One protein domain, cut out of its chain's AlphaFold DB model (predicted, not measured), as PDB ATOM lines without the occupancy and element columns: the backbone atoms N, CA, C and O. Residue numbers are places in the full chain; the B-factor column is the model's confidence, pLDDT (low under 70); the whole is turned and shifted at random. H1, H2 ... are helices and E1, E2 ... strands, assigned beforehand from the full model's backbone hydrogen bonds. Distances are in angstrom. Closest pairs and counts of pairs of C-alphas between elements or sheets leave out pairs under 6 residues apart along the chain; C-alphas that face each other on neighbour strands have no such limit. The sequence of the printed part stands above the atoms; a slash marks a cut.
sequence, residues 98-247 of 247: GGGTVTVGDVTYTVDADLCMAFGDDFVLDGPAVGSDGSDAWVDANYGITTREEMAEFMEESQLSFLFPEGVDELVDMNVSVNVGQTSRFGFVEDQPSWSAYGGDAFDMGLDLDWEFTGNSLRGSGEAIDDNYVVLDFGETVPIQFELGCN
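AT A GLANCE: This is residues 98 to 247 of the 247 residues of an uncharacterized protein of Ilumatobacter sp (UniProt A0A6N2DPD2). A flattened, closed barrel of eight antiparallel strands, in which a wall of E3, E4, E5 and E6 is crossed by a second wall of E1, E8 and E9, with E2 bending between the two. E7 lengthens the second wall beside E8, E4 and E5 form the longest strand pair, and the short helices H1 and H2 lie off the barrel at one end of that pair. Round the ring run E1, E2, E3, E4, E5, E6, E8 and E9, and back to E1; the seam between E6 and E8 is short. The printed part has 150 residues with nine named strands and two named helices, in the order E1, E2, E3, E4, H1, H2, E5, E6, E7, E8, E9, and its class is mostly strand. It is compact, with a radius of gyration of the C-alphas of 16.2 A, and spans 50 by 37 by 26 A.

HOW THE PARTS SIT: E1, residues 98 to 104, and E2, residues 107 to 119, form a hairpin, with N 102 and O 109 3.0 A apart. E2 bends by 79 degrees at residue 114; E1 lies beside its residues 107 to 116. On the other side of E2 lies E3, residues 122 to 131, with N 117 and O 124 2.8 A apart; E3 bends by 65 degrees at residue 128. E4, residues 136 to 147, pairs with E3 through N 125 and O 141, 2.8 A apart. These four strands are a meander, each the antiparallel neighbour of the one before. H1, residues 148 to 151, is not on the barrel, but only just, with 4 pairs of C-alphas within 10 A. H2, residues 157 to 163, is not on the barrel either. The two helices are close but not clearly touching, the C-alphas of Arg 148 and Leu 160 being closest at 6.8 A. In H2, 2 of 3 O i to N i+4 pairs are within hydrogen-bond range; H1 is too short for such a pair. E5, residues 170 to 180, is antiparallel to E4, at 175 degrees between directions, with N 173 and O 144 2.9 A apart. E6, residues 194 to 200, forms a hairpin with E5, with N 176 and O 197 3.0 A apart. E7, residues 209 to 213, E8, residues 217 to 226, and E9, residues 237 to 246, make a second meander. E8 bends by 77 degrees at residue 222, and its pairing is staggered: residues 218 to 222 pair with E7, where N 212 and O 219 are 2.8 A apart, and residues 225 to 226 with E6, where N 225 and O 196 are 2.9 A apart. On the other side of E8 lies E9, with N 222 and O 240 2.9 A apart. E9 and E1 close the ring, with N 103 and O 241 2.7 A apart.

IN THESE COORDINATES: E1 begins at C-alpha 98, (7.648, 24.376, 38.570). E2 is 29.9 A from first to last C-alpha, E3 26.6 A, E4 36.6 A and E5 32.9 A. H1 is 5.2 A long and H2 9.8 A; C-alpha 157, where H2 begins, is at (-15.669, 45.543, 60.468). E1 is 19.6 A long, E6 20.1 A, E7 12.9 A, E8 24.8 A and E9 28.2 A, the last ending at C-alpha 246, (8.655, 27.272, 41.418).

THE WHOLE: The C-alphas farthest apart are those of Gly 134 and Glu 157, at 50.6 A. The printed part has no cut and ends at residue 247, the chain's last. The link from E5 to E6, residues 181 to 193, is long. The mean pLDDT of the printed part is 89.2, and residues 201 to 206 are under 70.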
ATOM      1  N   GLY A  98       7.741  24.885  37.207       91.44
ATOM      2  CA  GLY A  98       7.648  24.376  38.570       91.44
ATOM      3  C   GLY A  98       7.410  22.882  38.611       91.44
ATOM      4  O   GLY A  98       7.289  22.213  37.591       91.44
ATOM      5  N   GLY A  99       7.365  22.339  39.815       95.88
ATOM      6  CA  GLY A  99       7.055  20.934  39.997       95.88
ATOM      7  C   GLY A  99       7.484  20.427  41.353       95.88
ATOM      8  O   GLY A  99       7.761  21.191  42.282       95.88
ATOM      9  N   GLY A 100       7.547  19.108  41.455       97.12
ATOM     10  CA  GLY A 100       7.927  18.437  42.684       97.12
ATOM     11  C   GLY A 100       7.250  17.088  42.808       97.12
ATOM     12  O   GLY A 100       7.034  16.389  41.817       97.12
ATOM     13  N   THR A 101       6.937  16.704  44.038       98.12
ATOM     14  CA  THR A 101       6.296  15.421  44.316       98.12
ATOM     15  C   THR A 101       5.180  15.562  45.330       98.12
ATOM     16  O   THR A 101       5.353  16.240  46.342       98.12
ATOM     17  N   VAL A 102       4.091  14.833  45.099       98.12
ATOM     18  CA  VAL A 102       3.015  14.609  46.070       98.12
ATOM     19  C   VAL A 102       2.862  13.107  46.254       98.12
ATOM     20  O   VAL A 102       2.757  12.369  45.285       98.12
ATOM     21  N   THR A 103       2.894  12.619  47.485       98.38
ATOM     22  CA  THR A 103       2.680  11.211  47.823       98.38
ATOM     23  C   THR A 103       1.375  11.087  48.574       98.38
ATOM     24  O   THR A 103       1.234  11.713  49.618       98.38
ATOM     25  N   VAL A 104       0.456  10.272  48.062       96.88
ATOM     26  CA  VAL A 104      -0.816   9.946  48.710       96.88
ATOM     27  C   VAL A 104      -0.852   8.443  48.960       96.88
ATOM     28  O   VAL A 104      -0.780   7.638  48.029       96.88
ATOM     29  N   GLY A 105      -0.912   8.045  50.230       95.75
ATOM     30  CA  GLY A 105      -0.788   6.645  50.626       95.75
ATOM     31  C   GLY A 105       0.552   6.055  50.181       95.75
ATOM     32  O   GLY A 105       1.612   6.494  50.621       95.75
ATOM     33  N   ASP A 106       0.491   5.055  49.300       96.38
ATOM     34  CA  ASP A 106       1.663   4.359  48.755       96.38
ATOM     35  C   ASP A 106       2.061   4.840  47.339       96.38
ATOM     36  O   ASP A 106       2.995   4.289  46.749       96.38
ATOM     37  N   VAL A 107       1.362   5.833  46.770       97.88
ATOM     38  CA  VAL A 107       1.597   6.330  45.403       97.88
ATOM     39  C   VAL A 107       2.250   7.706  45.441       97.88
ATOM     40  O   VAL A 107       1.717   8.636  46.041       97.88
ATOM     41  N   THR A 108       3.392   7.851  44.765       98.44
ATOM     42  CA  THR A 108       4.072   9.143  44.585       98.44
ATOM     43  C   THR A 108       3.840   9.670  43.176       98.44
ATOM     44  O   THR A 108       4.259   9.046  42.204       98.44
ATOM     45  N   TYR A 109       3.228  10.842  43.078       98.12
ATOM     46  CA  TYR A 109       3.012  11.616  41.865       98.12
ATOM     47  C   TYR A 109       4.179  12.578  41.655       98.12
ATOM     48  O   TYR A 109       4.503  13.374  42.537       98.12
ATOM     49  N   THR A 110       4.832  12.488  40.497       98.25
ATOM     50  CA  THR A 110       5.836  13.471  40.060       98.25
ATOM     51  C   THR A 110       5.139  14.527  39.228       98.25
ATOM     52  O   THR A 110       4.541  14.174  38.214       98.25
ATOM     53  N   VAL A 111       5.216  15.782  39.663       97.25
ATOM     54  CA  VAL A 111       4.511  16.918  39.063       97.25
ATOM     55  C   VAL A 111       5.456  17.696  38.159       97.25
ATOM     56  O   VAL A 111       6.573  18.019  38.576       97.25
ATOM     57  N   ASP A 112       4.992  18.000  36.954       95.25
ATOM     58  CA  ASP A 112       5.639  18.875  35.974       95.25
ATOM     59  C   ASP A 112       4.659  20.018  35.705       95.25
ATOM     60  O   ASP A 112       3.685  19.835  34.985       95.25
ATOM     61  N   ALA A 113       4.811  21.134  36.422       92.31
ATOM     62  CA  ALA A 113       3.755  22.136  36.504       92.31
ATOM     63  C   ALA A 113       3.697  23.004  35.242       92.31
ATOM     64  O   ALA A 113       4.703  23.614  34.874       92.31
ATOM     65  N   ASP A 114       2.507  23.131  34.652       87.81
ATOM     66  CA  ASP A 114       2.249  24.055  33.540       87.81
ATOM     67  C   ASP A 114       2.182  25.507  34.038       87.81
ATOM     68  O   ASP A 114       2.538  26.451  33.330       87.81
ATOM     69  N   LEU A 115       1.750  25.690  35.288       88.00
ATOM     70  CA  LEU A 115       1.709  26.964  35.979       88.00
ATOM     71  C   LEU A 115       2.404  26.849  37.331       88.00
ATOM     72  O   LEU A 115       1.967  26.100  38.200       88.00
ATOM     73  N   CYS A 116       3.435  27.663  37.549       91.62
ATOM     74  CA  CYS A 116       3.978  27.890  38.879       91.62
ATOM     75  C   CYS A 116       4.227  29.378  39.124       91.62
ATOM     76  O   CYS A 116       5.020  30.021  38.436       91.62
ATOM     77  N   MET A 117       3.557  29.940  40.124       90.50
ATOM     78  CA  MET A 117       3.735  31.319  40.563       90.50
ATOM     79  C   MET A 117       4.041  31.341  42.049       90.50
ATOM     80  O   MET A 117       3.327  30.748  42.847       90.50
ATOM     81  N   ALA A 118       5.077  32.084  42.422       88.94
ATOM     82  CA  ALA A 118       5.358  32.381  43.813       88.94
ATOM     83  C   ALA A 118       5.718  33.862  43.939       88.94
ATOM     84  O   ALA A 118       6.708  34.329  43.364       88.94
ATOM     85  N   PHE A 119       4.888  34.627  44.643       84.31
ATOM     86  CA  PHE A 119       5.071  36.065  44.798       84.31
ATOM     87  C   PHE A 119       4.709  36.508  46.213       84.31
ATOM     88  O   PHE A 119       3.579  36.390  46.663       84.31
ATOM     89  N   GLY A 120       5.689  37.072  46.922       85.00
ATOM     90  CA  GLY A 120       5.484  37.469  48.313       85.00
ATOM     91  C   GLY A 120       5.124  36.264  49.180       85.00
ATOM     92  O   GLY A 120       5.974  35.399  49.384       85.00
ATOM     93  N   ASP A 121       3.887  36.256  49.669       87.25
ATOM     94  CA  ASP A 121       3.326  35.244  50.564       87.25
ATOM     95  C   ASP A 121       2.265  34.370  49.856       87.25
ATOM     96  O   ASP A 121       1.568  33.608  50.515       87.25
ATOM     97  N   ASP A 122       2.169  34.462  48.525       89.06
ATOM     98  CA  ASP A 122       1.273  33.660  47.692       89.06
ATOM     99  C   ASP A 122       2.067  32.654  46.847       89.06
ATOM    100  O   ASP A 122       3.139  32.961  46.306       89.06
ATOM    101  N   PHE A 123       1.518  31.452  46.708       92.62
ATOM    102  CA  PHE A 123       2.044  30.371  45.888       92.62
ATOM    103  C   PHE A 123       0.904  29.610  45.218       92.62
ATOM    104  O   PHE A 123      -0.067  29.227  45.861       92.62
ATOM    105  N   VAL A 124       1.052  29.387  43.919       93.06
ATOM    106  CA  VAL A 124       0.123  28.632  43.082       93.06
ATOM    107  C   VAL A 124       0.951  27.708  42.209       93.06
ATOM    108  O   VAL A 124       1.855  28.168  41.506       93.06
ATOM    109  N   LEU A 125       0.645  26.420  42.243       94.31
ATOM    110  CA  LEU A 125       1.203  25.412  41.358       94.31
ATOM    111  C   LEU A 125       0.063  24.574  40.803       94.31
ATOM    112  O   LEU A 125      -0.721  24.021  41.561       94.31
ATOM    113  N   ASP A 126      -0.001  24.456  39.487       93.12
ATOM    114  CA  ASP A 126      -1.046  23.716  38.794       93.12
ATOM    115  C   ASP A 126      -0.432  23.023  37.574       93.12
ATOM    116  O   ASP A 126       0.257  23.656  36.765       93.12
ATOM    117  N   GLY A 127      -0.616  21.709  37.464       93.62
ATOM    118  CA  GLY A 127      -0.122  20.985  36.302       93.62
ATOM    119  C   GLY A 127      -0.204  19.464  36.356       93.62
ATOM    120  O   GLY A 127      -0.612  18.869  37.362       93.62
ATOM    121  N   PRO A 128       0.193  18.819  35.249       95.38
ATOM    122  CA  PRO A 128       0.143  17.378  35.105       95.38
ATOM    123  C   PRO A 128       1.132  16.671  36.032       95.38
ATOM    124  O   PRO A 128       2.215  17.158  36.371       95.38
ATOM    125  N   ALA A 129       0.768  15.452  36.409       96.56
ATOM    126  CA  ALA A 129       1.590  14.576  37.214       96.56
ATOM    127  C   ALA A 129       1.466  13.116  36.777       96.56
ATOM    128  O   ALA A 129       0.460  12.684  36.219       96.56
ATOM    129  N   VAL A 130       2.502  12.332  37.072       97.50
ATOM    130  CA  VAL A 130       2.514  10.886  36.814       97.50
ATOM    131  C   VAL A 130       2.805  10.140  38.109       97.50
ATOM    132  O   VAL A 130       3.834  10.364  38.755       97.50
ATOM    133  N   GLY A 131       1.889   9.249  38.482       97.19
ATOM    134  CA  GLY A 131       1.993   8.365  39.636       97.19
ATOM    135  C   GLY A 131       3.073   7.300  39.456       97.19
ATOM    136  O   GLY A 131       3.372   6.843  38.351       97.19
ATOM    137  N   SER A 132       3.655   6.844  40.563       97.94
ATOM    138  CA  SER A 132       4.656   5.769  40.578       97.94
ATOM    139  C   SER A 132       4.119   4.416  40.090       97.94
ATOM    140  O   SER A 132       4.898   3.521  39.754       97.94
ATOM    141  N   ASP A 133       2.799   4.257  40.062       96.19
ATOM    142  CA  ASP A 133       2.060   3.130  39.489       96.19
ATOM    143  C   ASP A 133       1.741   3.305  37.989       96.19
ATOM    144  O   ASP A 133       1.275   2.362  37.346       96.19
ATOM    145  N   GLY A 134       2.059   4.469  37.416       95.25
ATOM    146  CA  GLY A 134       1.825   4.829  36.023       95.25
ATOM    147  C   GLY A 134       0.481   5.503  35.756       95.25
ATOM    148  O   GLY A 134       0.149   5.668  34.584       95.25
ATOM    149  N   SER A 135      -0.297   5.864  36.783       94.12
ATOM    150  CA  SER A 135      -1.514   6.654  36.592       94.12
ATOM    151  C   SER A 135      -1.171   8.089  36.195       94.12
ATOM    152  O   SER A 135      -0.333   8.717  36.848       94.12
ATOM    153  N   ASP A 136      -1.858   8.630  35.197       95.50
ATOM    154  CA  ASP A 136      -1.864  10.073  34.965       95.50
ATOM    155  C   ASP A 136      -2.680  10.763  36.067       95.50
ATOM    156  O   ASP A 136      -3.630  10.180  36.599       95.50
ATOM    157  N   ALA A 137      -2.301  11.980  36.438       96.31
ATOM    158  CA  ALA A 137      -3.017  12.800  37.405       96.31
ATOM    159  C   ALA A 137      -2.807  14.292  37.120       96.31
ATOM    160  O   ALA A 137      -1.890  14.677  36.394       96.31
ATOM    161  N   TRP A 138      -3.622  15.126  37.755       95.94
ATOM    162  CA  TRP A 138      -3.440  16.571  37.803       95.94
ATOM    163  C   TRP A 138      -3.259  17.015  39.248       95.94
ATOM    164  O   TRP A 138      -4.017  16.583  40.119       95.94
ATOM    165  N   VAL A 139      -2.261  17.855  39.509       96.44
ATOM    166  CA  VAL A 139      -1.983  18.396  40.842       96.44
ATOM    167  C   VAL A 139      -2.219  19.893  40.837       96.44
ATOM    168  O   VAL A 139      -1.648  20.608  40.018       96.44
ATOM    169  N   ASP A 140      -3.024  20.343  41.791       95.19
ATOM    170  CA  ASP A 140      -3.228  21.752  42.115       95.19
ATOM    171  C   ASP A 140      -2.809  21.980  43.570       95.19
ATOM    172  O   ASP A 140      -3.183  21.225  44.470       95.19
ATOM    173  N   ALA A 141      -1.980  22.990  43.797       95.06
ATOM    174  CA  ALA A 141      -1.497  23.369  45.109       95.06
ATOM    175  C   ALA A 141      -1.494  24.886  45.247       95.06
ATOM    176  O   ALA A 141      -0.895  25.603  44.446       95.06
ATOM    177  N   ASN A 142      -2.118  25.367  46.313       92.94
ATOM    178  CA  ASN A 142      -2.280  26.782  46.584       92.94
ATOM    179  C   ASN A 142      -1.870  27.075  48.020       92.94
ATOM    180  O   ASN A 142      -2.132  26.291  48.930       92.94
ATOM    181  N   TYR A 143      -1.220  28.210  48.213       92.38
ATOM    182  CA  TYR A 143      -0.903  28.776  49.509       92.38
ATOM    183  C   TYR A 143      -1.064  30.290  49.423       92.38
ATOM    184  O   TYR A 143      -0.559  30.912  48.489       92.38
ATOM    185  N   GLY A 144      -1.738  30.885  50.397       91.06
ATOM    186  CA  GLY A 144      -1.903  32.327  50.468       91.06
ATOM    187  C   GLY A 144      -2.124  32.810  51.890       91.06
ATOM    188  O   GLY A 144      -2.629  32.085  52.752       91.06
ATOM    189  N   ILE A 145      -1.753  34.065  52.125       89.62
ATOM    190  CA  ILE A 145      -2.065  34.777  53.363       89.62
ATOM    191  C   ILE A 145      -3.018  35.914  53.028       89.62
ATOM    192  O   ILE A 145      -2.679  36.822  52.274       89.62
ATOM    193  N   THR A 146      -4.196  35.895  53.641       87.44
ATOM    194  CA  THR A 146      -5.139  37.012  53.586       87.44
ATOM    195  C   THR A 146      -5.045  37.812  54.873       87.44
ATOM    196  O   THR A 146      -5.291  37.282  55.956       87.44
ATOM    197  N   THR A 147      -4.725  39.101  54.783       89.25
ATOM    198  CA  THR A 147      -4.645  39.960  55.973       89.25
ATOM    199  C   THR A 147      -5.959  40.689  56.246       89.25
ATOM    200  O   THR A 147      -6.733  41.023  55.343       89.25
ATOM    201  N   ARG A 148      -6.202  41.008  57.519       88.56
ATOM    202  CA  ARG A 148      -7.360  41.807  57.934       88.56
ATOM    203  C   ARG A 148      -7.354  43.191  57.282       88.56
ATOM    204  O   ARG A 148      -8.417  43.700  56.942       88.56
ATOM    205  N   GLU A 149      -6.177  43.803  57.128       89.56
ATOM    206  CA  GLU A 149      -6.018  45.131  56.517       89.56
ATOM    207  C   GLU A 149      -6.475  45.135  55.056       89.56
ATOM    208  O   GLU A 149      -7.212  46.034  54.658       89.56
ATOM    209  N   GLU A 150      -6.105  44.114  54.282       84.94
ATOM    210  CA  GLU A 150      -6.519  43.984  52.881       84.94
ATOM    211  C   GLU A 150      -8.031  43.803  52.759       84.94
ATOM    212  O   GLU A 150      -8.686  44.489  51.974       84.94
ATOM    213  N   MET A 151      -8.612  42.927  53.581       86.38
ATOM    214  CA  MET A 151     -10.055  42.685  53.554       86.38
ATOM    215  C   MET A 151     -10.859  43.889  54.052       86.38
ATOM    216  O   MET A 151     -12.011  44.064  53.649       86.38
ATOM    217  N   ALA A 152     -10.272  44.753  54.886       88.00
ATOM    218  CA  ALA A 152     -10.929  45.955  55.393       88.00
ATOM    219  C   ALA A 152     -11.246  46.994  54.311       88.00
ATOM    220  O   ALA A 152     -12.074  47.877  54.538       88.00
ATOM    221  N   GLU A 153     -10.621  46.895  53.137       87.44
ATOM    222  CA  GLU A 153     -10.963  47.736  51.988       87.44
ATOM    223  C   GLU A 153     -12.293  47.327  51.331       87.44
ATOM    224  O   GLU A 153     -12.945  48.165  50.704       87.44
ATOM    225  N   PHE A 154     -12.717  46.068  51.501       85.94
ATOM    226  CA  PHE A 154     -13.874  45.476  50.813       85.94
ATOM    227  C   PHE A 154     -15.017  45.093  51.748       85.94
ATOM    228  O   PHE A 154     -16.160  44.984  51.309       85.94
ATOM    229  N   MET A 155     -14.723  44.877  53.028       88.19
ATOM    230  CA  MET A 155     -15.672  44.350  53.999       88.19
ATOM    231  C   MET A 155     -15.867  45.300  55.173       88.19
ATOM    232  O   MET A 155     -14.968  46.028  55.593       88.19
ATOM    233  N   GLU A 156     -17.059  45.248  55.759       89.31
ATOM    234  CA  GLU A 156     -17.319  45.955  57.006       89.31
ATOM    235  C   GLU A 156     -16.636  45.258  58.194       89.31
ATOM    236  O   GLU A 156     -16.516  44.034  58.244       89.31
ATOM    237  N   GLU A 157     -16.293  46.033  59.226       86.88
ATOM    238  CA  GLU A 157     -15.669  45.543  60.468       86.88
ATOM    239  C   GLU A 157     -16.435  44.377  61.127       86.88
ATOM    240  O   GLU A 157     -15.848  43.525  61.796       86.88
ATOM    241  N   SER A 158     -17.757  44.323  60.937       87.38
ATOM    242  CA  SER A 158     -18.617  43.250  61.442       87.38
ATOM    243  C   SER A 158     -18.358  41.903  60.752       87.38
ATOM    244  O   SER A 158     -18.390  40.870  61.416       87.38
ATOM    245  N   GLN A 159     -18.056  41.915  59.451       85.81
ATOM    246  CA  GLN A 159     -17.696  40.739  58.660       85.81
ATOM    247  C   GLN A 159     -16.228  40.367  58.879       85.81
ATOM    248  O   GLN A 159     -15.912  39.195  59.064       85.81
ATOM    249  N   LEU A 160     -15.342  41.364  58.967       85.31
ATOM    250  CA  LEU A 160     -13.938  41.138  59.311       85.31
ATOM    251  C   LEU A 160     -13.795  40.473  60.670       85.31
ATOM    252  O   LEU A 160     -13.030  39.538  60.811       85.31
ATOM    253  N   SER A 161     -14.554  40.905  61.675       85.75
ATOM    254  CA  SER A 161     -14.514  40.291  63.010       85.75
ATOM    255  C   SER A 161     -15.094  38.876  63.048       85.75
ATOM    256  O   SER A 161     -14.864  38.154  64.015       85.75
ATOM    257  N   PHE A 162     -15.873  38.493  62.033       83.88
ATOM    258  CA  PHE A 162     -16.341  37.124  61.861       83.88
ATOM    259  C   PHE A 162     -15.263  36.243  61.218       83.88
ATOM    260  O   PHE A 162     -15.024  35.146  61.711       83.88
ATOM    261  N   LEU A 163     -14.605  36.731  60.161       81.81
ATOM    262  CA  LEU A 163     -13.545  36.001  59.453       81.81
ATOM    263  C   LEU A 163     -12.227  35.948  60.234       81.81
ATOM    264  O   LEU A 163     -11.550  34.932  60.232       81.81
ATOM    265  N   PHE A 164     -11.892  37.032  60.926       85.44
ATOM    266  CA  PHE A 164     -10.686  37.211  61.724       85.44
ATOM    267  C   PHE A 164     -11.097  37.346  63.197       85.44
ATOM    268  O   PHE A 164     -11.439  38.456  63.643       85.44
ATOM    269  N   PRO A 165     -11.113  36.231  63.955       80.81
ATOM    270  CA  PRO A 165     -11.396  36.240  65.383       80.81
ATOM    271  C   PRO A 165     -10.461  37.178  66.153       80.81
ATOM    272  O   PRO A 165      -9.406  37.585  65.674       80.81
ATOM    273  N   GLU A 166     -10.836  37.523  67.385       80.75
ATOM    274  CA  GLU A 166     -10.064  38.466  68.198       80.75
ATOM    275  C   GLU A 166      -8.591  38.034  68.347       80.75
ATOM    276  O   GLU A 166      -8.293  36.973  68.898       80.75
ATOM    277  N   GLY A 167      -7.674  38.891  67.887       79.50
ATOM    278  CA  GLY A 167      -6.228  38.656  67.940       79.50
ATOM    279  C   GLY A 167      -5.643  37.915  66.734       79.50
ATOM    280  O   GLY A 167      -4.446  37.637  66.749       79.50
ATOM    281  N   VAL A 168      -6.456  37.616  65.720       85.06
ATOM    282  CA  VAL A 168      -6.030  37.075  64.425       85.06
ATOM    283  C   VAL A 168      -6.060  38.211  63.403       85.06
ATOM    284  O   VAL A 168      -7.115  38.790  63.158       85.06
ATOM    285  N   ASP A 169      -4.908  38.548  62.826       86.88
ATOM    286  CA  ASP A 169      -4.783  39.599  61.800       86.88
ATOM    287  C   ASP A 169      -4.493  39.023  60.401       86.88
ATOM    288  O   ASP A 169      -4.533  39.752  59.411       86.88
ATOM    289  N   GLU A 170      -4.226  37.721  60.318       87.94
ATOM    290  CA  GLU A 170      -3.837  36.998  59.108       87.94
ATOM    291  C   GLU A 170      -4.571  35.654  59.094       87.94
ATOM    292  O   GLU A 170      -4.661  34.991  60.127       87.94
ATOM    293  N   LEU A 171      -5.117  35.278  57.941       87.19
ATOM    294  CA  LEU A 171      -5.666  33.957  57.674       87.19
ATOM    295  C   LEU A 171      -4.777  33.292  56.644       87.19
ATOM    296  O   LEU A 171      -4.570  33.842  55.560       87.19
ATOM    297  N   VAL A 172      -4.277  32.114  56.982       87.75
ATOM    298  CA  VAL A 172      -3.583  31.272  56.019       87.75
ATOM    299  C   VAL A 172      -4.590  30.343  55.356       87.75
ATOM    300  O   VAL A 172      -5.428  29.759  56.046       87.75
ATOM    301  N   ASP A 173      -4.485  30.208  54.038       87.69
ATOM    302  CA  ASP A 173      -5.200  29.219  53.237       87.69
ATOM    303  C   ASP A 173      -4.183  28.376  52.469       87.69
ATOM    304  O   ASP A 173      -3.313  28.914  51.779       87.69
ATOM    305  N   MET A 174      -4.250  27.060  52.634       89.69
ATOM    306  CA  MET A 174      -3.398  26.111  51.945       89.69
ATOM    307  C   MET A 174      -4.195  24.883  51.530       89.69
ATOM    308  O   MET A 174      -4.911  24.278  52.328       89.69
ATOM    309  N   ASN A 175      -4.018  24.492  50.277       92.19
ATOM    310  CA  ASN A 175      -4.621  23.302  49.711       92.19
ATOM    311  C   ASN A 175      -3.601  22.587  48.826       92.19
ATOM    312  O   ASN A 175      -2.877  23.231  48.068       92.19
ATOM    313  N   VAL A 176      -3.580  21.260  48.891       95.00
ATOM    314  CA  VAL A 176      -2.943  20.399  47.893       95.00
ATOM    315  C   VAL A 176      -3.961  19.359  47.462       95.00
ATOM    316  O   VAL A 176      -4.462  18.602  48.293       95.00
ATOM    317  N   SER A 177      -4.221  19.292  46.161       95.12
ATOM    318  CA  SER A 177      -5.126  18.327  45.556       95.12
ATOM    319  C   SER A 177      -4.450  17.489  44.471       95.12
ATOM    320  O   SER A 177      -3.538  17.943  43.778       95.12
ATOM    321  N   VAL A 178      -4.880  16.233  44.343       96.38
ATOM    322  CA  VAL A 178      -4.418  15.273  43.337       96.38
ATOM    323  C   VAL A 178      -5.634  14.609  42.701       96.38
ATOM    324  O   VAL A 178      -6.291  13.776  43.322       96.38
ATOM    325  N   ASN A 179      -5.900  14.924  41.439       95.31
ATOM    326  CA  ASN A 179      -7.006  14.361  40.670       95.31
ATOM    327  C   ASN A 179      -6.494  13.235  39.771       95.31
ATOM    328  O   ASN A 179      -5.826  13.486  38.766       95.31
ATOM    329  N   VAL A 180      -6.774  11.981  40.129       94.31
ATOM    330  CA  VAL A 180      -6.279  10.822  39.375       94.31
ATOM    331  C   VAL A 180      -7.056  10.661  38.067       94.31
ATOM    332  O   VAL A 180      -8.261  10.874  37.999       94.31
ATOM    333  N   GLY A 181      -6.357  10.303  36.994       91.44
ATOM    334  CA  GLY A 181      -6.897  10.164  35.642       91.44
ATOM    335  C   GLY A 181      -7.049  11.483  34.884       91.44
ATOM    336  O   GLY A 181      -7.150  11.459  33.658       91.44
ATOM    337  N   GLN A 182      -7.033  12.627  35.570       90.75
ATOM    338  CA  GLN A 182      -7.127  13.937  34.938       90.75
ATOM    339  C   GLN A 182      -5.822  14.278  34.205       90.75
ATOM    340  O   GLN A 182      -4.761  14.367  34.812       90.75
ATOM    341  N   THR A 183      -5.903  14.485  32.888       86.19
ATOM    342  CA  THR A 183      -4.741  14.801  32.032       86.19
ATOM    343  C   THR A 183      -4.695  16.257  31.569       86.19
ATOM    344  O   THR A 183      -3.790  16.634  30.834       86.19
ATOM    345  N   SER A 184      -5.697  17.062  31.921       83.50
ATOM    346  CA  SER A 184      -5.776  18.484  31.578       83.50
ATOM    347  C   SER A 184      -6.431  19.261  32.713       83.50
ATOM    348  O   SER A 184      -7.285  18.718  33.411       83.50
ATOM    349  N   ARG A 185      -6.093  20.545  32.863       75.81
ATOM    350  CA  ARG A 185      -6.602  21.434  33.923       75.81
ATOM    351  C   ARG A 185      -8.120  21.420  34.104       75.81
ATOM    352  O   ARG A 185      -8.611  21.472  35.223       75.81
ATOM    353  N   PHE A 186      -8.855  21.324  33.000       77.19
ATOM    354  CA  PHE A 186     -10.323  21.305  32.985       77.19
ATOM    355  C   PHE A 186     -10.905  19.927  32.670       77.19
ATOM    356  O   PHE A 186     -12.108  19.784  32.458       77.19
ATOM    357  N   GLY A 187     -10.054  18.906  32.582       72.81
ATOM    358  CA  GLY A 187     -10.492  17.533  32.431       72.81
ATOM    359  C   GLY A 187     -11.156  17.055  33.713       72.81
ATOM    360  O   GLY A 187     -10.694  17.340  34.808       72.81
ATOM    361  N   PHE A 188     -12.222  16.281  33.576       73.38
ATOM    362  CA  PHE A 188     -12.819  15.566  34.691       73.38
ATOM    363  C   PHE A 188     -12.868  14.085  34.346       73.38
ATOM    364  O   PHE A 188     -13.193  13.720  33.211       73.38
ATOM    365  N   VAL A 189     -12.531  13.235  35.312       79.94
ATOM    366  CA  VAL A 189     -12.604  11.786  35.139       79.94
ATOM    367  C   VAL A 189     -13.498  11.202  36.216       79.94
ATOM    368  O   VAL A 189     -13.164  11.195  37.397       79.94
ATOM    369  N   GLU A 190     -14.647  10.698  35.774       77.50
ATOM    370  CA  GLU A 190     -15.552   9.927  36.618       77.50
ATOM    371  C   GLU A 190     -14.867   8.644  37.116       77.50
ATOM    372  O   GLU A 190     -14.043   8.040  36.422       77.50
ATOM    373  N   ASP A 191     -15.233   8.210  38.322       86.12
ATOM    374  CA  ASP A 191     -14.774   6.959  38.940       86.12
ATOM    375  C   ASP A 191     -13.252   6.850  39.181       86.12
ATOM    376  O   ASP A 191     -12.716   5.743  39.294       86.12
ATOM    377  N   GLN A 192     -12.531   7.970  39.266       89.88
ATOM    378  CA  GLN A 192     -11.139   8.011  39.729       89.88
ATOM    379  C   GLN A 192     -11.040   8.786  41.037       89.88
ATOM    380  O   GLN A 192     -11.755   9.768  41.172       89.88
ATOM    381  N   PRO A 193     -10.177   8.396  41.987       90.94
ATOM    382  CA  PRO A 193     -10.049   9.128  43.243       90.94
ATOM    383  C   PRO A 193      -9.556  10.560  43.018       90.94
ATOM    384  O   PRO A 193      -8.688  10.814  42.175       90.94
ATOM    385  N   SER A 194     -10.083  11.475  43.823       93.25
ATOM    386  CA  SER A 194      -9.594  12.846  43.944       93.25
ATOM    387  C   SER A 194      -9.206  13.076  45.396       93.25
ATOM    388  O   SER A 194     -10.020  12.879  46.294       93.25
ATOM    389  N   TRP A 195      -7.939  13.399  45.626       94.25
ATOM    390  CA  TRP A 195      -7.390  13.565  46.964       94.25
ATOM    391  C   TRP A 195      -7.223  15.038  47.275       94.25
ATOM    392  O   TRP A 195      -6.591  15.731  46.484       94.25
ATOM    393  N   SER A 196      -7.663  15.491  48.444       92.50
ATOM    394  CA  SER A 196      -7.404  16.853  48.915       92.50
ATOM    395  C   SER A 196      -6.896  16.878  50.346       92.50
ATOM    396  O   SER A 196      -7.290  16.075  51.195       92.50
ATOM    397  N   ALA A 197      -5.996  17.815  50.614       91.25
ATOM    398  CA  ALA A 197      -5.496  18.124  51.938       91.25
ATOM    399  C   ALA A 197      -5.531  19.634  52.143       91.25
ATOM    400  O   ALA A 197      -4.903  20.384  51.396       91.25
ATOM    401  N   TYR A 198      -6.243  20.052  53.185       88.00
ATOM    402  CA  TYR A 198      -6.441  21.453  53.530       88.00
ATOM    403  C   TYR A 198      -5.709  21.789  54.822       88.00
ATOM    404  O   TYR A 198      -5.723  21.016  55.782       88.00
ATOM    405  N   GLY A 199      -5.089  22.961  54.855       81.44
ATOM    406  CA  GLY A 199      -4.481  23.532  56.045       81.44
ATOM    407  C   GLY A 199      -4.726  25.031  56.083       81.44
ATOM    408  O   GLY A 199      -4.821  25.679  55.049       81.44
ATOM    409  N   GLY A 200      -4.831  25.593  57.281       75.69
ATOM    410  CA  GLY A 200      -5.088  27.019  57.438       75.69
ATOM    411  C   GLY A 200      -6.066  27.332  58.557       75.69
ATOM    412  O   GLY A 200      -6.711  26.450  59.121       75.69
ATOM    413  N   ASP A 201      -6.170  28.618  58.876       69.75
ATOM    414  CA  ASP A 201      -7.008  29.115  59.973       69.75
ATOM    415  C   ASP A 201      -8.470  29.315  59.546       69.75
ATOM    416  O   ASP A 201      -9.370  29.362  60.387       69.75
ATOM    417  N   ALA A 202      -8.712  29.447  58.238       56.59
ATOM    418  CA  ALA A 202     -10.028  29.765  57.690       56.59
ATOM    419  C   ALA A 202     -10.998  28.571  57.725       56.59
ATOM    420  O   ALA A 202     -12.203  28.762  57.914       56.59
ATOM    421  N   PHE A 203     -10.484  27.344  57.585       57.56
ATOM    422  CA  PHE A 203     -11.286  26.125  57.508       57.56
ATOM    423  C   PHE A 203     -10.601  24.970  58.246       57.56
ATOM    424  O   PHE A 203      -9.921  24.141  57.648       57.56
ATOM    425  N   ASP A 204     -10.818  24.883  59.562       61.38
ATOM    426  CA  ASP A 204     -10.454  23.686  60.327       61.38
ATOM    427  C   ASP A 204     -11.428  22.548  59.982       61.38
ATOM    428  O   ASP A 204     -12.495  22.386  60.584       61.38
ATOM    429  N   MET A 205     -11.073  21.776  58.955       63.56
ATOM    430  CA  MET A 205     -11.776  20.551  58.573       63.56
ATOM    431  C   MET A 205     -11.424  19.358  59.475       63.56
ATOM    432  O   MET A 205     -11.901  18.248  59.237       63.56
ATOM    433  N   GLY A 206     -10.614  19.557  60.520       60.22
ATOM    434  CA  GLY A 206     -10.128  18.491  61.389       60.22
ATOM    435  C   GLY A 206      -9.058  17.605  60.750       60.22
ATOM    436  O   GLY A 206      -8.788  16.530  61.283       60.22
ATOM    437  N   LEU A 207      -8.469  18.037  59.629       72.12
ATOM    438  CA  LEU A 207      -7.313  17.392  59.012       72.12
ATOM    439  C   LEU A 207      -6.036  17.949  59.645       72.12
ATOM    440  O   LEU A 207      -5.855  19.162  59.740       72.12
ATOM    441  N   ASP A 208      -5.165  17.056  60.112       80.00
ATOM    442  CA  ASP A 208      -3.878  17.437  60.697       80.00
ATOM    443  C   ASP A 208      -2.862  17.596  59.563       80.00
ATOM    444  O   ASP A 208      -2.409  16.603  58.990       80.00
ATOM    445  N   LEU A 209      -2.559  18.842  59.194       87.94
ATOM    446  CA  LEU A 209      -1.636  19.174  58.112       87.94
ATOM    447  C   LEU A 209      -0.515  20.076  58.631       87.94
ATOM    448  O   LEU A 209      -0.738  21.242  58.957       87.94
ATOM    449  N   ASP A 210       0.701  19.533  58.685       91.69
ATOM    450  CA  ASP A 210       1.920  20.274  59.015       91.69
ATOM    451  C   ASP A 210       2.608  20.703  57.718       91.69
ATOM    452  O   ASP A 210       2.850  19.879  56.831       91.69
ATOM    453  N   TRP A 211       2.908  21.990  57.583       92.69
ATOM    454  CA  TRP A 211       3.411  22.559  56.341       92.69
ATOM    455  C   TRP A 211       4.365  23.729  56.578       92.69
ATOM    456  O   TRP A 211       4.386  24.373  57.627       92.69
ATOM    457  N   GLU A 212       5.182  24.006  55.567       94.06
ATOM    458  CA  GLU A 212       6.133  25.105  55.544       94.06
ATOM    459  C   GLU A 212       6.195  25.713  54.140       94.06
ATOM    460  O   GLU A 212       6.401  25.008  53.148       94.06
ATOM    461  N   PHE A 213       6.084  27.041  54.079       93.00
ATOM    462  CA  PHE A 213       6.305  27.829  52.872       93.00
ATOM    463  C   PHE A 213       7.595  28.653  52.987       93.00
ATOM    464  O   PHE A 213       7.828  29.332  53.988       93.00
ATOM    465  N   THR A 214       8.446  28.616  51.955       91.81
ATOM    466  CA  THR A 214       9.735  29.339  51.929       91.81
ATOM    467  C   THR A 214       9.839  30.385  50.817       91.81
ATOM    468  O   THR A 214      10.939  30.677  50.346       91.81
ATOM    469  N   GLY A 215       8.716  30.945  50.367       88.00
ATOM    470  CA  GLY A 215       8.670  32.000  49.346       88.00
ATOM    471  C   GLY A 215       8.627  31.491  47.905       88.00
ATOM    472  O   GLY A 215       8.060  32.160  47.055       88.00
ATOM    473  N   ASN A 216       9.205  30.324  47.614       92.69
ATOM    474  CA  ASN A 216       9.123  29.669  46.300       92.69
ATOM    475  C   ASN A 216       8.953  28.145  46.378       92.69
ATOM    476  O   ASN A 216       9.039  27.462  45.360       92.69
ATOM    477  N   SER A 217       8.778  27.606  47.582       94.38
ATOM    478  CA  SER A 217       8.605  26.178  47.812       94.38
ATOM    479  C   SER A 217       7.605  25.963  48.930       94.38
ATOM    480  O   SER A 217       7.614  26.698  49.922       94.38
ATOM    481  N   LEU A 218       6.764  24.958  48.733       95.44
ATOM    482  CA  LEU A 218       5.723  24.520  49.641       95.44
ATOM    483  C   LEU A 218       5.974  23.045  49.962       95.44
ATOM    484  O   LEU A 218       6.063  22.210  49.063       95.44
ATOM    485  N   ARG A 219       6.123  22.718  51.244       96.75
ATOM    486  CA  ARG A 219       6.322  21.340  51.709       96.75
ATOM    487  C   ARG A 219       5.452  21.043  52.908       96.75
ATOM    488  O   ARG A 219       5.186  21.940  53.700       96.75
ATOM    489  N   GLY A 220       5.057  19.791  53.070       95.88
ATOM    490  CA  GLY A 220       4.208  19.409  54.185       95.88
ATOM    491  C   GLY A 220       3.853  17.936  54.207       95.88
ATOM    492  O   GLY A 220       4.232  17.158  53.326       95.88
ATOM    493  N   SER A 221       3.157  17.549  55.265       96.44
ATOM    494  CA  SER A 221       2.649  16.202  55.478       96.44
ATOM    495  C   SER A 221       1.447  16.218  56.405       96.44
ATOM    496  O   SER A 221       1.399  17.021  57.334       96.44
ATOM    497  N   GLY A 222       0.519  15.295  56.193       94.56
ATOM    498  CA  GLY A 222      -0.694  15.224  56.989       94.56
ATOM    499  C   GLY A 222      -1.642  14.153  56.494       94.56
ATOM    500  O   GLY A 222      -1.214  13.077  56.065       94.56
ATOM    501  N   GLU A 223      -2.925  14.478  56.523       94.31
ATOM    502  CA  GLU A 223      -4.007  13.617  56.063       94.31
ATOM    503  C   GLU A 223      -4.755  14.250  54.885       94.31
ATOM    504  O   GLU A 223      -5.036  15.448  54.887       94.31
ATOM    505  N   ALA A 224      -5.070  13.428  53.888       93.00
ATOM    506  CA  ALA A 224      -5.919  13.774  52.760       93.00
ATOM    507  C   ALA A 224      -7.225  12.974  52.804       93.00
ATOM    508  O   ALA A 224      -7.253  11.846  53.309       93.00
ATOM    509  N   ILE A 225      -8.289  13.549  52.256       92.25
ATOM    510  CA  ILE A 225      -9.586  12.893  52.056       92.25
ATOM    511  C   ILE A 225      -9.764  12.497  50.595       92.25
ATOM    512  O   ILE A 225      -9.112  13.052  49.717       92.25
ATOM    513  N   ASP A 226     -10.651  11.536  50.357       92.38
ATOM    514  CA  ASP A 226     -11.150  11.209  49.024       92.38
ATOM    515  C   ASP A 226     -12.410  12.039  48.737       92.38
ATOM    516  O   ASP A 226     -13.484  11.746  49.268       92.38
ATOM    517  N   ASP A 227     -12.287  13.091  47.930       87.50
ATOM    518  CA  ASP A 227     -13.349  14.077  47.696       87.50
ATOM    519  C   ASP A 227     -14.585  13.483  47.017       87.50
ATOM    520  O   ASP A 227     -15.705  13.977  47.193       87.50
ATOM    521  N   ASN A 228     -14.400  12.414  46.243       86.81
ATOM    522  CA  ASN A 228     -15.474  11.766  45.500       86.81
ATOM    523  C   ASN A 228     -15.832  10.368  46.015       86.81
ATOM    524  O   ASN A 228     -16.728   9.734  45.451       86.81
ATOM    525  N   TYR A 229     -15.221   9.930  47.121       86.38
ATOM    526  CA  TYR A 229     -15.541   8.683  47.826       86.38
ATOM    527  C   TYR A 229     -15.483   7.439  46.926       86.38
ATOM    528  O   TYR A 229     -16.297   6.516  47.047       86.38
ATOM    529  N   VAL A 230     -14.554   7.430  45.970       87.19
ATOM    530  CA  VAL A 230     -14.357   6.319  45.030       87.19
ATOM    531  C   VAL A 230     -13.583   5.179  45.692       87.19
ATOM    532  O   VAL A 230     -13.869   4.001  45.456       87.19
ATOM    533  N   VAL A 231     -12.590   5.522  46.506       88.81
ATOM    534  CA  VAL A 231     -11.669   4.604  47.179       88.81
ATOM    535  C   VAL A 231     -11.948   4.533  48.678       88.81
ATOM    536  O   VAL A 231     -11.902   3.429  49.227       88.81
ATOM    537  N   LEU A 232     -12.223   5.664  49.333       88.88
ATOM    538  CA  LEU A 232     -12.456   5.740  50.780       88.88
ATOM    539  C   LEU A 232     -13.904   6.096  51.131       88.88
ATOM    540  O   LEU A 232     -14.585   6.822  50.409       88.88
ATOM    541  N   ASP A 233     -14.363   5.606  52.285       86.62
ATOM    542  CA  ASP A 233     -15.661   5.992  52.840       86.62
ATOM    543  C   ASP A 233     -15.616   7.425  53.409       86.62
ATOM    544  O   ASP A 233     -14.567   7.947  53.794       86.62
ATOM    545  N   PHE A 234     -16.785   8.065  53.529       83.88
ATOM    546  CA  PHE A 234     -16.896   9.409  54.106       83.88
ATOM    547  C   PHE A 234     -16.246   9.506  55.496       83.88
ATOM    548  O   PHE A 234     -16.660   8.824  56.440       83.88
ATOM    549  N   GLY A 235     -15.290  10.426  55.630       80.25
ATOM    550  CA  GLY A 235     -14.566  10.692  56.874       80.25
ATOM    551  C   GLY A 235     -13.366   9.775  57.124       80.25
ATOM    552  O   GLY A 235     -12.749   9.893  58.182       80.25
ATOM    553  N   GLU A 236     -13.033   8.875  56.198       89.88
ATOM    554  CA  GLU A 236     -11.739   8.192  56.194       89.88
ATOM    555  C   GLU A 236     -10.669   9.064  55.523       89.88
ATOM    556  O   GLU A 236     -10.955   9.843  54.614       89.88
ATOM    557  N   THR A 237      -9.428   8.927  55.992       93.56
ATOM    558  CA  THR A 237      -8.280   9.698  55.512       93.56
ATOM    559  C   THR A 237      -7.123   8.788  55.111       93.56
ATOM    560  O   THR A 237      -7.012   7.635  55.544       93.56
ATOM    561  N   VAL A 238      -6.231   9.317  54.278       94.81
ATOM    562  CA  VAL A 238      -4.992   8.673  53.832       94.81
ATOM    563  C   VAL A 238      -3.811   9.616  54.091       94.81
ATOM    564  O   VAL A 238      -3.965  10.829  53.957       94.81
ATOM    565  N   PRO A 239      -2.620   9.116  54.475       96.62
ATOM    566  CA  PRO A 239      -1.464   9.984  54.654       96.62
ATOM    567  C   PRO A 239      -1.071  10.665  53.342       96.62
ATOM    568  O   PRO A 239      -1.009  10.014  52.295       96.62
ATOM    569  N   ILE A 240      -0.738  11.949  53.427       97.06
ATOM    570  CA  ILE A 240      -0.196  12.746  52.327       97.06
ATOM    571  C   ILE A 240       1.150  13.362  52.715       97.06
ATOM    572  O   ILE A 240       1.379  13.729  53.869       97.06
ATOM    573  N   GLN A 241       2.051  13.487  51.744       98.12
ATOM    574  CA  GLN A 241       3.299  14.237  51.859       98.12
ATOM    575  C   GLN A 241       3.586  14.965  50.549       98.12
ATOM    576  O   GLN A 241       3.475  14.363  49.486       98.12
ATOM    577  N   PHE A 242       4.017  16.221  50.601       98.12
ATOM    578  CA  PHE A 242       4.350  16.990  49.403       98.12
ATOM    579  C   PHE A 242       5.623  17.821  49.570       98.12
ATOM    580  O   PHE A 242       5.965  18.275  50.663       98.12
ATOM    581  N   GLU A 243       6.316  18.017  48.453       98.00
ATOM    582  CA  GLU A 243       7.433  18.943  48.285       98.00
ATOM    583  C   GLU A 243       7.329  19.525  46.875       98.00
ATOM    584  O   GLU A 243       7.547  18.822  45.889       98.00
ATOM    585  N   LEU A 244       6.940  20.793  46.795       97.62
ATOM    586  CA  LEU A 244       6.595  21.516  45.576       97.62
ATOM    587  C   LEU A 244       7.397  22.817  45.500       97.62
ATOM    588  O   LEU A 244       7.779  23.387  46.531       97.62
ATOM    589  N   GLY A 245       7.653  23.319  44.294       95.69
ATOM    590  CA  GLY A 245       8.316  24.609  44.129       95.69
ATOM    591  C   GLY A 245       8.292  25.182  42.718       95.69
ATOM    592  O   GLY A 245       8.128  24.455  41.738       95.69
ATOM    593  N   CYS A 246       8.498  26.498  42.651       92.25
ATOM    594  CA  CYS A 246       8.655  27.272  41.418       92.25
ATOM    595  C   CYS A 246      10.125  27.662  41.205       92.25
ATOM    596  O   CYS A 246      10.835  27.967  42.177       92.25
ATOM    597  N   ASN A 247      10.572  27.675  39.944       83.19
ATOM    598  CA  ASN A 247      11.950  27.989  39.537       83.19
ATOM    599  C   ASN A 247      12.089  29.323  38.796       83.19
ATOM    600  O   ASN A 247      11.146  29.734  38.087       83.19
TER     601      ASN A 247